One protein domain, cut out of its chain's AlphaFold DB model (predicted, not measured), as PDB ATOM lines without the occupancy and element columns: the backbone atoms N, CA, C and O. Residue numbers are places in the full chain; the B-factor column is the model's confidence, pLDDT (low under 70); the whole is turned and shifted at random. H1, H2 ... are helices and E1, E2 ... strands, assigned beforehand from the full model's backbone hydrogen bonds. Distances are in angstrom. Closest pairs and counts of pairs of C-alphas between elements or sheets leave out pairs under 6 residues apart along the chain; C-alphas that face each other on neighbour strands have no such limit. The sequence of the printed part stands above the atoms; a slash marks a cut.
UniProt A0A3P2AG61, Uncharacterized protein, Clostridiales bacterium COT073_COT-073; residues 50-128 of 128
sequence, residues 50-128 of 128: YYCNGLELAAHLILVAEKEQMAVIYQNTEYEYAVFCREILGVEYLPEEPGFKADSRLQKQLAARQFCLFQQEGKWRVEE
ATOM      1  N   TYR A  50     139.723 249.300 111.771       80.25
ATOM      2  CA  TYR A  50     138.648 250.269 111.707       80.25
ATOM      3  C   TYR A  50     137.674 250.028 112.861       80.25
ATOM      4  O   TYR A  50     137.003 249.001 112.912       80.25
ATOM      5  N   TYR A  51     137.618 250.978 113.792       80.19
ATOM      6  CA  TYR A  51     136.706 250.931 114.932       80.19
ATOM      7  C   TYR A  51     135.412 251.652 114.590       80.19
ATOM      8  O   TYR A  51     135.449 252.776 114.082       80.19
ATOM      9  N   CYS A  52     134.284 251.008 114.858       77.38
ATOM     10  CA  CYS A  52     132.973 251.510 114.479       77.38
ATOM     11  C   CYS A  52     131.866 250.938 115.354       77.38
ATOM     12  O   CYS A  52     132.045 249.912 116.005       77.38
ATOM     13  N   ASN A  53     130.711 251.594 115.370       86.50
ATOM     14  CA  ASN A  53     129.524 251.010 115.986       86.50
ATOM     15  C   ASN A  53     128.828 250.007 115.044       86.50
ATOM     16  O   ASN A  53     129.161 249.902 113.867       86.50
ATOM     17  N   GLY A  54     127.827 249.277 115.537       82.00
ATOM     18  CA  GLY A  54     127.122 248.261 114.746       82.00
ATOM     19  C   GLY A  54     126.380 248.789 113.512       82.00
ATOM     20  O   GLY A  54     126.245 248.059 112.532       82.00
ATOM     21  N   LEU A  55     125.922 250.047 113.524       81.38
ATOM     22  CA  LEU A  55     125.295 250.671 112.349       81.38
ATOM     23  C   LEU A  55     126.336 250.999 111.280       81.38
ATOM     24  O   LEU A  55     126.130 250.737 110.097       81.38
ATOM     25  N   GLU A  56     127.463 251.557 111.708       80.44
ATOM     26  CA  GLU A  56     128.601 251.847 110.844       80.44
ATOM     27  C   GLU A  56     129.186 250.556 110.266       80.44
ATOM     28  O   GLU A  56     129.446 250.502 109.068       80.44
ATOM     29  N   LEU A  57     129.323 249.498 111.071       82.25
ATOM     30  CA  LEU A  57     129.774 248.187 110.607       82.25
ATOM     31  C   LEU A  57     128.858 247.639 109.506       82.25
ATOM     32  O   LEU A  57     129.351 247.205 108.466       82.25
ATOM     33  N   ALA A  58     127.537 247.690 109.702       75.62
ATOM     34  CA  ALA A  58     126.578 247.239 108.696       75.62
ATOM     35  C   ALA A  58     126.727 248.022 107.379       75.62
ATOM     36  O   ALA A  58     126.774 247.416 106.311       75.62
ATOM     37  N   ALA A  59     126.879 249.349 107.452       75.31
ATOM     38  CA  ALA A  59     127.081 250.201 106.281       75.31
ATOM     39  C   ALA A  59     128.426 249.946 105.574       75.31
ATOM     40  O   ALA A  59     128.484 249.901 104.346       75.31
ATOM     41  N   HIS A  60     129.509 249.751 106.333       73.12
ATOM     42  CA  HIS A  60     130.830 249.458 105.769       73.12
ATOM     43  C   HIS A  60     130.869 248.107 105.085       73.12
ATOM     44  O   HIS A  60     131.416 247.995 103.992       73.12
ATOM     45  N   LEU A  61     130.261 247.090 105.689       69.06
ATOM     46  CA  LEU A  61     130.240 245.770 105.084       69.06
ATOM     47  C   LEU A  61     129.431 245.743 103.778       69.06
ATOM     48  O   LEU A  61     129.832 245.012 102.885       69.06
ATOM     49  N   ILE A  62     128.391 246.573 103.611       68.06
ATOM     50  CA  ILE A  62     127.678 246.715 102.323       68.06
ATOM     51  C   ILE A  62     128.631 247.205 101.224       68.06
ATOM     52  O   ILE A  62     128.747 246.579 100.174       68.06
ATOM     53  N   LEU A  63     129.362 248.295 101.484       66.38
ATOM     54  CA  LEU A  63     130.286 248.897 100.512       66.38
ATOM     55  C   LEU A  63     131.450 247.968 100.139       66.38
ATOM     56  O   LEU A  63     132.028 248.085  99.056       66.38
ATOM     57  N   VAL A  64     131.831 247.073 101.051       63.81
ATOM     58  CA  VAL A  64     132.875 246.072 100.811       63.81
ATOM     59  C   VAL A  64     132.299 244.835 100.103       63.81
ATOM     60  O   VAL A  64     132.941 244.316  99.192       63.81
ATOM     61  N   ALA A  65     131.088 244.396 100.458       58.09
ATOM     62  CA  ALA A  65     130.420 243.228  99.879       58.09
ATOM     63  C   ALA A  65     129.991 243.429  98.416       58.09
ATOM     64  O   ALA A  65     129.959 242.461  97.661       58.09
ATOM     65  N   GLU A  66     129.742 244.666  97.971       53.25
ATOM     66  CA  GLU A  66     129.512 244.971  96.545       53.25
ATOM     67  C   GLU A  66     130.680 244.548  95.638       53.25
ATOM     68  O   GLU A  66     130.510 244.428  94.423       53.25
ATOM     69  N   LYS A  67     131.872 244.316  96.203       55.41
ATOM     70  CA  LYS A  67     133.049 243.934  95.425       55.41
ATOM     71  C   LYS A  67     133.273 242.427  95.333       55.41
ATOM     72  O   LYS A  67     133.805 242.008  94.313       55.41
ATOM     73  N   GLU A  68     132.865 241.616  96.315       53.34
ATOM     74  CA  GLU A  68     133.114 240.162  96.339       53.34
ATOM     75  C   GLU A  68     132.092 239.415  97.225       53.34
ATOM     76  O   GLU A  68     131.609 239.957  98.218       53.34
ATOM     77  N   GLN A  69     131.794 238.142  96.907       59.28
ATOM     78  CA  GLN A  69     131.044 237.216  97.776       59.28
ATOM     79  C   GLN A  69     131.841 236.940  99.060       59.28
ATOM     80  O   GLN A  69     132.600 235.977  99.157       59.28
ATOM     81  N   MET A  70     131.717 237.845 100.023       67.94
ATOM     82  CA  MET A  70     132.647 237.934 101.135       67.94
ATOM     83  C   MET A  70     132.206 237.103 102.335       67.94
ATOM     84  O   MET A  70     131.065 237.189 102.798       67.94
ATOM     85  N   ALA A  71     133.159 236.351 102.877       74.81
ATOM     86  CA  ALA A  71     133.039 235.718 104.175       74.81
ATOM     87  C   ALA A  71     133.662 236.615 105.257       74.81
ATOM     88  O   ALA A  71     134.749 237.174 105.083       74.81
ATOM     89  N   VAL A  72     132.955 236.769 106.373       83.25
ATOM     90  CA  VAL A  72     133.365 237.565 107.532       83.25
ATOM     91  C   VAL A  72     133.730 236.614 108.658       83.25
ATOM     92  O   VAL A  72     132.923 235.775 109.052       83.25
ATOM     93  N   ILE A  73     134.934 236.746 109.208       85.12
ATOM     94  CA  ILE A  73     135.316 235.989 110.400       85.12
ATOM     95  C   ILE A  73     134.907 236.778 111.638       85.12
ATOM     96  O   ILE A  73     135.406 237.878 111.866       85.12
ATOM     97  N   TYR A  74     134.066 236.181 112.473       87.50
ATOM     98  CA  TYR A  74     133.671 236.708 113.774       87.50
ATOM     99  C   TYR A  74     133.857 235.625 114.832       87.50
ATOM    100  O   TYR A  74     133.421 234.491 114.644       87.50
ATOM    101  N   GLN A  75     134.558 235.944 115.925       87.94
ATOM    102  CA  GLN A  75     134.887 234.978 116.988       87.94
ATOM    103  C   GLN A  75     135.495 233.661 116.450       87.94
ATOM    104  O   GLN A  75     135.122 232.565 116.861       87.94
ATOM    105  N   ASN A  76     136.426 233.762 115.493       84.75
ATOM    106  CA  ASN A  76     137.067 232.630 114.797       84.75
ATOM    107  C   ASN A  76     136.130 231.720 113.984       84.75
ATOM    108  O   ASN A  76     136.569 230.677 113.507       84.75
ATOM    109  N   THR A  77     134.876 232.120 113.783       88.81
ATOM    110  CA  THR A  77     133.929 231.431 112.906       88.81
ATOM    111  C   THR A  77     133.745 232.246 111.634       88.81
ATOM    112  O   THR A  77     133.614 233.466 111.689       88.81
ATOM    113  N   GLU A  78     133.783 231.580 110.485       89.69
ATOM    114  CA  GLU A  78     133.580 232.200 109.178       89.69
ATOM    115  C   GLU A  78     132.087 232.184 108.837       89.69
ATOM    116  O   GLU A  78     131.454 231.130 108.839       89.69
ATOM    117  N   TYR A  79     131.528 233.361 108.575       86.88
ATOM    118  CA  TYR A  79     130.128 233.555 108.226       86.88
ATOM    119  C   TYR A  79     130.025 234.102 106.810       86.88
ATOM    120  O   TYR A  79     130.725 235.050 106.451       86.88
ATOM    121  N   GLU A  80     129.088 233.575 106.028       85.62
ATOM    122  CA  GLU A  80     128.618 234.300 104.852       85.62
ATOM    123  C   GLU A  80     128.002 235.630 105.287       85.62
ATOM    124  O   GLU A  80     127.337 235.717 106.322       85.62
ATOM    125  N   TYR A  81     128.194 236.672 104.483       79.00
ATOM    126  CA  TYR A  81     127.791 238.021 104.857       79.00
ATOM    127  C   TYR A  81     126.311 238.146 105.268       79.00
ATOM    128  O   TYR A  81     126.003 238.702 106.324       79.00
ATOM    129  N   ALA A  82     125.389 237.562 104.497       79.75
ATOM    130  CA  ALA A  82     123.961 237.591 104.824       79.75
ATOM    131  C   ALA A  82     123.652 236.896 106.166       79.75
ATOM    132  O   ALA A  82     122.799 237.352 106.930       79.75
ATOM    133  N   VAL A  83     124.376 235.815 106.473       87.12
ATOM    134  CA  VAL A  83     124.261 235.081 107.739       87.12
ATOM    135  C   VAL A  83     124.803 235.927 108.888       87.12
ATOM    136  O   VAL A  83     124.128 236.065 109.903       87.12
ATOM    137  N   PHE A  84     125.958 236.573 108.705       88.38
ATOM    138  CA  PHE A  84     126.535 237.491 109.688       88.38
ATOM    139  C   PHE A  84     125.576 238.644 110.033       88.38
ATOM    140  O   PHE A  84     125.316 238.911 111.208       88.38
ATOM    141  N   CYS A  85     124.994 239.296 109.022       82.81
ATOM    142  CA  CYS A  85     124.011 240.364 109.219       82.81
ATOM    143  C   CYS A  85     122.815 239.898 110.051       82.81
ATOM    144  O   CYS A  85     122.434 240.566 111.014       82.81
ATOM    145  N   ARG A  86     122.258 238.732 109.723       86.75
ATOM    146  CA  ARG A  86     121.082 238.199 110.411       86.75
ATOM    147  C   ARG A  86     121.396 237.731 111.829       86.75
ATOM    148  O   ARG A  86     120.646 238.041 112.746       86.75
ATOM    149  N   GLU A  87     122.464 236.964 112.013       88.38
ATOM    150  CA  GLU A  87     122.723 236.239 113.263       88.38
ATOM    151  C   GLU A  87     123.522 237.062 114.271       88.38
ATOM    152  O   GLU A  87     123.262 236.974 115.469       88.38
ATOM    153  N   ILE A  88     124.449 237.902 113.802       89.62
ATOM    154  CA  ILE A  88     125.302 238.710 114.681       89.62
ATOM    155  C   ILE A  88     124.739 240.116 114.856       89.62
ATOM    156  O   ILE A  88     124.696 240.628 115.978       89.62
ATOM    157  N   LEU A  89     124.292 240.758 113.773       85.69
ATOM    158  CA  LEU A  89     123.757 242.125 113.830       85.69
ATOM    159  C   LEU A  89     122.234 242.170 114.027       85.69
ATOM    160  O   LEU A  89     121.715 243.201 114.451       85.69
ATOM    161  N   GLY A  90     121.519 241.072 113.770       86.00
ATOM    162  CA  GLY A  90     120.057 241.030 113.863       86.00
ATOM    163  C   GLY A  90     119.344 241.785 112.739       86.00
ATOM    164  O   GLY A  90     118.155 242.067 112.869       86.00
ATOM    165  N   VAL A  91     120.053 242.151 111.665       82.44
ATOM    166  CA  VAL A  91     119.517 242.950 110.556       82.44
ATOM    167  C   VAL A  91     119.256 242.090 109.329       82.44
ATOM    168  O   VAL A  91     119.985 241.140 109.041       82.44
ATOM    169  N   GLU A  92     118.230 242.453 108.568       79.81
ATOM    170  CA  GLU A  92     117.984 241.860 107.257       79.81
ATOM    171  C   GLU A  92     118.820 242.599 106.207       79.81
ATOM    172  O   GLU A  92     118.651 243.806 106.015       79.81
ATOM    173  N   TYR A  93     119.734 241.876 105.553       73.19
ATOM    174  CA  TYR A  93     120.501 242.383 104.416       73.19
ATOM    175  C   TYR A  93     119.651 242.343 103.144       73.19
ATOM    176  O   TYR A  93     119.062 241.309 102.827       73.19
ATOM    177  N   LEU A  94     119.613 243.454 102.410       72.44
ATOM    178  CA  LEU A  94     118.905 243.564 101.141       72.44
ATOM    179  C   LEU A  94     119.932 243.587  99.996       72.44
ATOM    180  O   LEU A  94     120.606 244.593  99.805       72.44
ATOM    181  N   PRO A  95     120.091 242.496  99.228       64.12
ATOM    182  CA  PRO A  95     121.085 242.443  98.155       64.12
ATOM    183  C   PRO A  95     120.707 243.281  96.925       64.12
ATOM    184  O   PRO A  95     121.585 243.650  96.154       64.12
ATOM    185  N   GLU A  96     119.417 243.572  96.727       65.06
ATOM    186  CA  GLU A  96     118.925 244.346  95.573       65.06
ATOM    187  C   GLU A  96     118.931 245.865  95.815       65.06
ATOM    188  O   GLU A  96     118.956 246.647  94.867       65.06
ATOM    189  N   GLU A  97     118.957 246.285  97.082       64.88
ATOM    190  CA  GLU A  97     119.089 247.679  97.508       64.88
ATOM    191  C   GLU A  97     120.179 247.729  98.581       64.88
ATOM    192  O   GLU A  97     119.894 247.293  99.694       64.88
ATOM    193  N   PRO A  98     121.400 248.225  98.294       58.09
ATOM    194  CA  PRO A  98     122.519 248.186  99.236       58.09
ATOM    195  C   PRO A  98     122.147 248.880 100.553       58.09
ATOM    196  O   PRO A  98     122.198 250.103 100.690       58.09
ATOM    197  N   GLY A  99     121.715 248.072 101.520       62.88
ATOM    198  CA  GLY A  99     120.996 248.546 102.690       62.88
ATOM    199  C   GLY A  99     120.599 247.416 103.635       62.88
ATOM    200  O   GLY A  99     120.624 246.229 103.303       62.88
ATOM    201  N   PHE A 100     120.240 247.805 104.856       69.31
ATOM    202  CA  PHE A 100     119.753 246.898 105.887       69.31
ATOM    203  C   PHE A 100     118.445 247.416 106.476       69.31
ATOM    204  O   PHE A 100     118.265 248.621 106.677       69.31
ATOM    205  N   LYS A 101     117.530 246.500 106.796       73.38
ATOM    206  CA  LYS A 101     116.324 246.821 107.565       73.38
ATOM    207  C   LYS A 101     116.577 246.556 109.042       73.38
ATOM    208  O   LYS A 101     116.864 245.433 109.449       73.38
ATOM    209  N   ALA A 102     116.450 247.611 109.840       75.69
ATOM    210  CA  ALA A 102     116.493 247.558 111.294       75.69
ATOM    211  C   ALA A 102     115.419 248.489 111.862       75.69
ATOM    212  O   ALA A 102     115.320 249.646 111.444       75.69
ATOM    213  N   ASP A 103     114.627 248.010 112.822       80.06
ATOM    214  CA  ASP A 103     113.682 248.870 113.534       80.06
ATOM    215  C   ASP A 103     114.408 249.867 114.462       80.06
ATOM    216  O   ASP A 103     115.601 249.745 114.754       80.06
ATOM    217  N   SER A 104     113.693 250.880 114.957       80.19
ATOM    218  CA  SER A 104     114.290 251.937 115.786       80.19
ATOM    219  C   SER A 104     114.873 251.441 117.115       80.19
ATOM    220  O   SER A 104     115.720 252.120 117.701       80.19
ATOM    221  N   ARG A 105     114.421 250.291 117.633       83.94
ATOM    222  CA  ARG A 105     114.969 249.691 118.855       83.94
ATOM    223  C   ARG A 105     116.300 249.018 118.541       83.94
ATOM    224  O   ARG A 105     117.275 249.267 119.249       83.94
ATOM    225  N   LEU A 106     116.349 248.228 117.475       80.25
ATOM    226  CA  LEU A 106     117.550 247.546 117.014       80.25
ATOM    227  C   LEU A 106     118.634 248.541 116.590       80.25
ATOM    228  O   LEU A 106     119.795 248.369 116.948       80.25
ATOM    229  N   GLN A 107     118.266 249.640 115.927       77.88
ATOM    230  CA  GLN A 107     119.224 250.689 115.562       77.88
ATOM    231  C   GLN A 107     119.942 251.277 116.784       77.88
ATOM    232  O   GLN A 107     121.158 251.457 116.767       77.88
ATOM    233  N   LYS A 108     119.211 251.530 117.878       82.88
ATOM    234  CA  LYS A 108     119.806 252.017 119.134       82.88
ATOM    235  C   LYS A 108     120.722 250.979 119.778       82.88
ATOM    236  O   LYS A 108     121.750 251.348 120.334       82.88
ATOM    237  N   GLN A 109     120.358 249.699 119.704       87.25
ATOM    238  CA  GLN A 109     121.203 248.611 120.199       87.25
ATOM    239  C   GLN A 109     122.501 248.515 119.394       87.25
ATOM    240  O   GLN A 109     123.575 248.461 119.982       87.25
ATOM    241  N   LEU A 110     122.422 248.571 118.063       84.31
ATOM    242  CA  LEU A 110     123.590 248.547 117.183       84.31
ATOM    243  C   LEU A 110     124.497 249.763 117.383       84.31
ATOM    244  O   LEU A 110     125.710 249.600 117.431       84.31
ATOM    245  N   ALA A 111     123.936 250.958 117.579       80.44
ATOM    246  CA  ALA A 111     124.719 252.160 117.874       80.44
ATOM    247  C   ALA A 111     125.512 252.064 119.195       80.44
ATOM    248  O   ALA A 111     126.534 252.730 119.346       80.44
ATOM    249  N   ALA A 112     125.047 251.249 120.149       86.88
ATOM    250  CA  ALA A 112     125.714 251.035 121.433       86.88
ATOM    251  C   ALA A 112     126.789 249.933 121.390       86.88
ATOM    252  O   ALA A 112     127.673 249.919 122.246       86.88
ATOM    253  N   ARG A 113     126.725 249.024 120.412       89.75
ATOM    254  CA  ARG A 113     127.719 247.961 120.203       89.75
ATOM    255  C   ARG A 113     128.925 248.529 119.463       89.75
ATOM    256  O   ARG A 113     128.747 249.287 118.512       89.75
ATOM    257  N   GLN A 114     130.128 248.188 119.908       89.19
ATOM    258  CA  GLN A 114     131.388 248.629 119.311       89.19
ATOM    259  C   GLN A 114     132.040 247.448 118.612       89.19
ATOM    260  O   GLN A 114     131.941 246.336 119.097       89.19
ATOM    261  N   PHE A 115     132.684 247.690 117.482       87.12
ATOM    262  CA  PHE A 115     133.330 246.665 116.683       87.12
ATOM    263  C   PHE A 115     134.664 247.164 116.143       87.12
ATOM    264  O   PHE A 115     134.867 248.361 115.927       87.12
ATOM    265  N   CYS A 116     135.559 246.225 115.864       83.31
ATOM    266  CA  CYS A 116     136.810 246.435 115.160       83.31
ATOM    267  C   CYS A 116     136.833 245.557 113.906       83.31
ATOM    268  O   CYS A 116     136.894 244.332 113.991       83.31
ATOM    269  N   LEU A 117     136.804 246.193 112.738       82.69
ATOM    270  CA  LEU A 117     136.939 245.559 111.432       82.69
ATOM    271  C   LEU A 117     138.394 245.658 110.966       82.69
ATOM    272  O   LEU A 117     138.977 246.741 110.971       82.69
ATOM    273  N   PHE A 118     138.987 244.552 110.532       79.94
ATOM    274  CA  PHE A 118     140.346 244.544 109.989       79.94
ATOM    275  C   PHE A 118     140.544 243.412 108.988       79.94
ATOM    276  O   PHE A 118     139.797 242.437 108.970       79.94
ATOM    277  N   GLN A 119     141.573 243.539 108.153       77.88
ATOM    278  CA  GLN A 119     142.007 242.451 107.284       77.88
ATOM    279  C   GLN A 119     143.195 241.715 107.894       77.88
ATOM    280  O   GLN A 119     144.174 242.329 108.324       77.88
ATOM    281  N   GLN A 120     143.125 240.389 107.881       74.81
ATOM    282  CA  GLN A 120     144.224 239.504 108.244       74.81
ATOM    283  C   GLN A 120     144.239 238.338 107.260       74.81
ATOM    284  O   GLN A 120     143.209 237.705 107.046       74.81
ATOM    285  N   GLU A 121     145.399 238.069 106.653       74.81
ATOM    286  CA  GLU A 121     145.574 236.966 105.686       74.81
ATOM    287  C   GLU A 121     144.593 237.036 104.499       74.81
ATOM    288  O   GLU A 121     144.117 236.022 104.000       74.81
ATOM    289  N   GLY A 122     144.254 238.252 104.058       73.38
ATOM    290  CA  GLY A 122     143.305 238.481 102.962       73.38
ATOM    291  C   GLY A 122     141.833 238.280 103.336       73.38
ATOM    292  O   GLY A 122     140.970 238.488 102.491       73.38
ATOM    293  N   LYS A 123     141.527 237.926 104.590       77.19
ATOM    294  CA  LYS A 123     140.157 237.774 105.090       77.19
ATOM    295  C   LYS A 123     139.752 238.947 105.971       77.19
ATOM    296  O   LYS A 123     140.562 239.470 106.739       77.19
ATOM    297  N   TRP A 124     138.480 239.328 105.892       79.19
ATOM    298  CA  TRP A 124     137.899 240.317 106.793       79.19
ATOM    299  C   TRP A 124     137.544 239.677 108.127       79.19
ATOM    300  O   TRP A 124     136.881 238.640 108.190       79.19
ATOM    301  N   ARG A 125     137.998 240.315 109.198       85.00
ATOM    302  CA  ARG A 125     137.765 239.913 110.575       85.00
ATOM    303  C   ARG A 125     137.035 241.021 111.306       85.00
ATOM    304  O   ARG A 125     137.367 242.195 111.151       85.00
ATOM    305  N   VAL A 126     136.054 240.618 112.096       87.81
ATOM    306  CA  VAL A 126     135.286 241.486 112.975       87.81
ATOM    307  C   VAL A 126     135.473 241.000 114.405       87.81
ATOM    308  O   VAL A 126     135.236 239.833 114.722       87.81
ATOM    309  N   GLU A 127     135.890 241.919 115.261       89.19
ATOM    310  CA  GLU A 127     135.867 241.796 116.718       89.19
ATOM    311  C   GLU A 127     134.780 242.737 117.258       89.19
ATOM    312  O   GLU A 127     134.524 243.775 116.649       89.19
ATOM    313  N   GLU A 128     134.127 242.369 118.360       87.25
ATOM    314  CA  GLU A 128     133.156 243.197 119.102       87.25
ATOM    315  C   GLU A 128     133.704 243.507 120.495       87.25
ATOM    316  O   GLU A 128     134.168 242.542 121.147       87.25
TER     317      GLU A 128
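This is residues 50 to 128 of the 128 residues of an uncharacterized protein of Clostridiales bacterium COT073_COT-073 (UniProt A0A3P2AG61). A strongly twisted sheet of five strands has two helices, H1 and H2, side by side over one face, and its other face is bare. A small hairpin, E4 and E5, packs on these helices on their far side from the sheet, and H3 lies crosswise where H1 begins and H2 ends. The printed part has 79 residues, with three named helices and seven named strands in the order E1 H1 E2 E3 H2 E4 E5 H3 E6 E7; the class is mixed, helices and strands. The large sheet, order E1 E6 E7 E2 E3, is mixed, and E4 with E5 is antiparallel. The whole is compact, with a radius of gyration of the C-alphas of 11.6 A and spans of 36 by 27 by 19 A.

In the large sheet, E1 (residues 50 to 53) is an edge strand, antiparallel to E6 (residues 114 to 120), with N 52 and O 115 2.9 A apart. E6 and E7 (residues 123 to 127) form a hairpin, with N 118 and O 125 at 2.9 A. E7 is parallel to E2 (residues 71 to 74), with N 126 and O 73 at 2.8 A. E2 and the edge strand E3 (residues 77 to 80) form a hairpin, with N 72 and O 79 at 2.8 A. H1 (residues 54 to 65) runs along the strands over E6 and E7, at a height over the sheet of 8.9 A. E1, H1 and E2 make a split strand-helix-strand unit, two strands of one sheet joined through a helix, with E6 and E7 between them in the sheet, and its crossover is right-handed. H2 (residues 81 to 89), on the same face, lies over E2 and E3 at 9.2 A, on a local plane of just 6 C-alphas; sheet and helices make two layers, helices on one face of a sheet. H1 and H2 touch, closest at C-alphas 54 and 89, 7.1 A, at a shallow tilt of 5 degrees, opposite ways. E4 (residues 92 to 94) and E5 (residues 99 to 101) form a hairpin, with N 101 and O 92 at 3.0 A. The closest C-alphas of H2 and E4 are 86 and 92, 5.7 A. H3 (residues 104 to 112) touches residues 54 to 55 of H1, about perpendicular at 89 degrees, closest at C-alphas 54 and 110, 4.3 A; it only grazes the sheet with residues 109 to 112. Every O i to N i+4 pair is within hydrogen-bond range in H1 and H2, and 4 of 5 in H3.

E1 begins at C-alpha 50, (138.648, 250.269, 111.707). E6 is 19.2 A long, H1 16.0 A, E7 13.0 A, H3 12.8 A and H2 10.7 A. E7 ends at C-alpha 127, (135.867, 241.796, 116.718).

The C-alphas of Ser 104 and Glu 121, the two farthest apart, are 36.1 A from each other. The printed part has no cut, and its links are tight. The mean pLDDT of the printed part is 78.2; residues 61 to 70 and 95 to 100 are under 70.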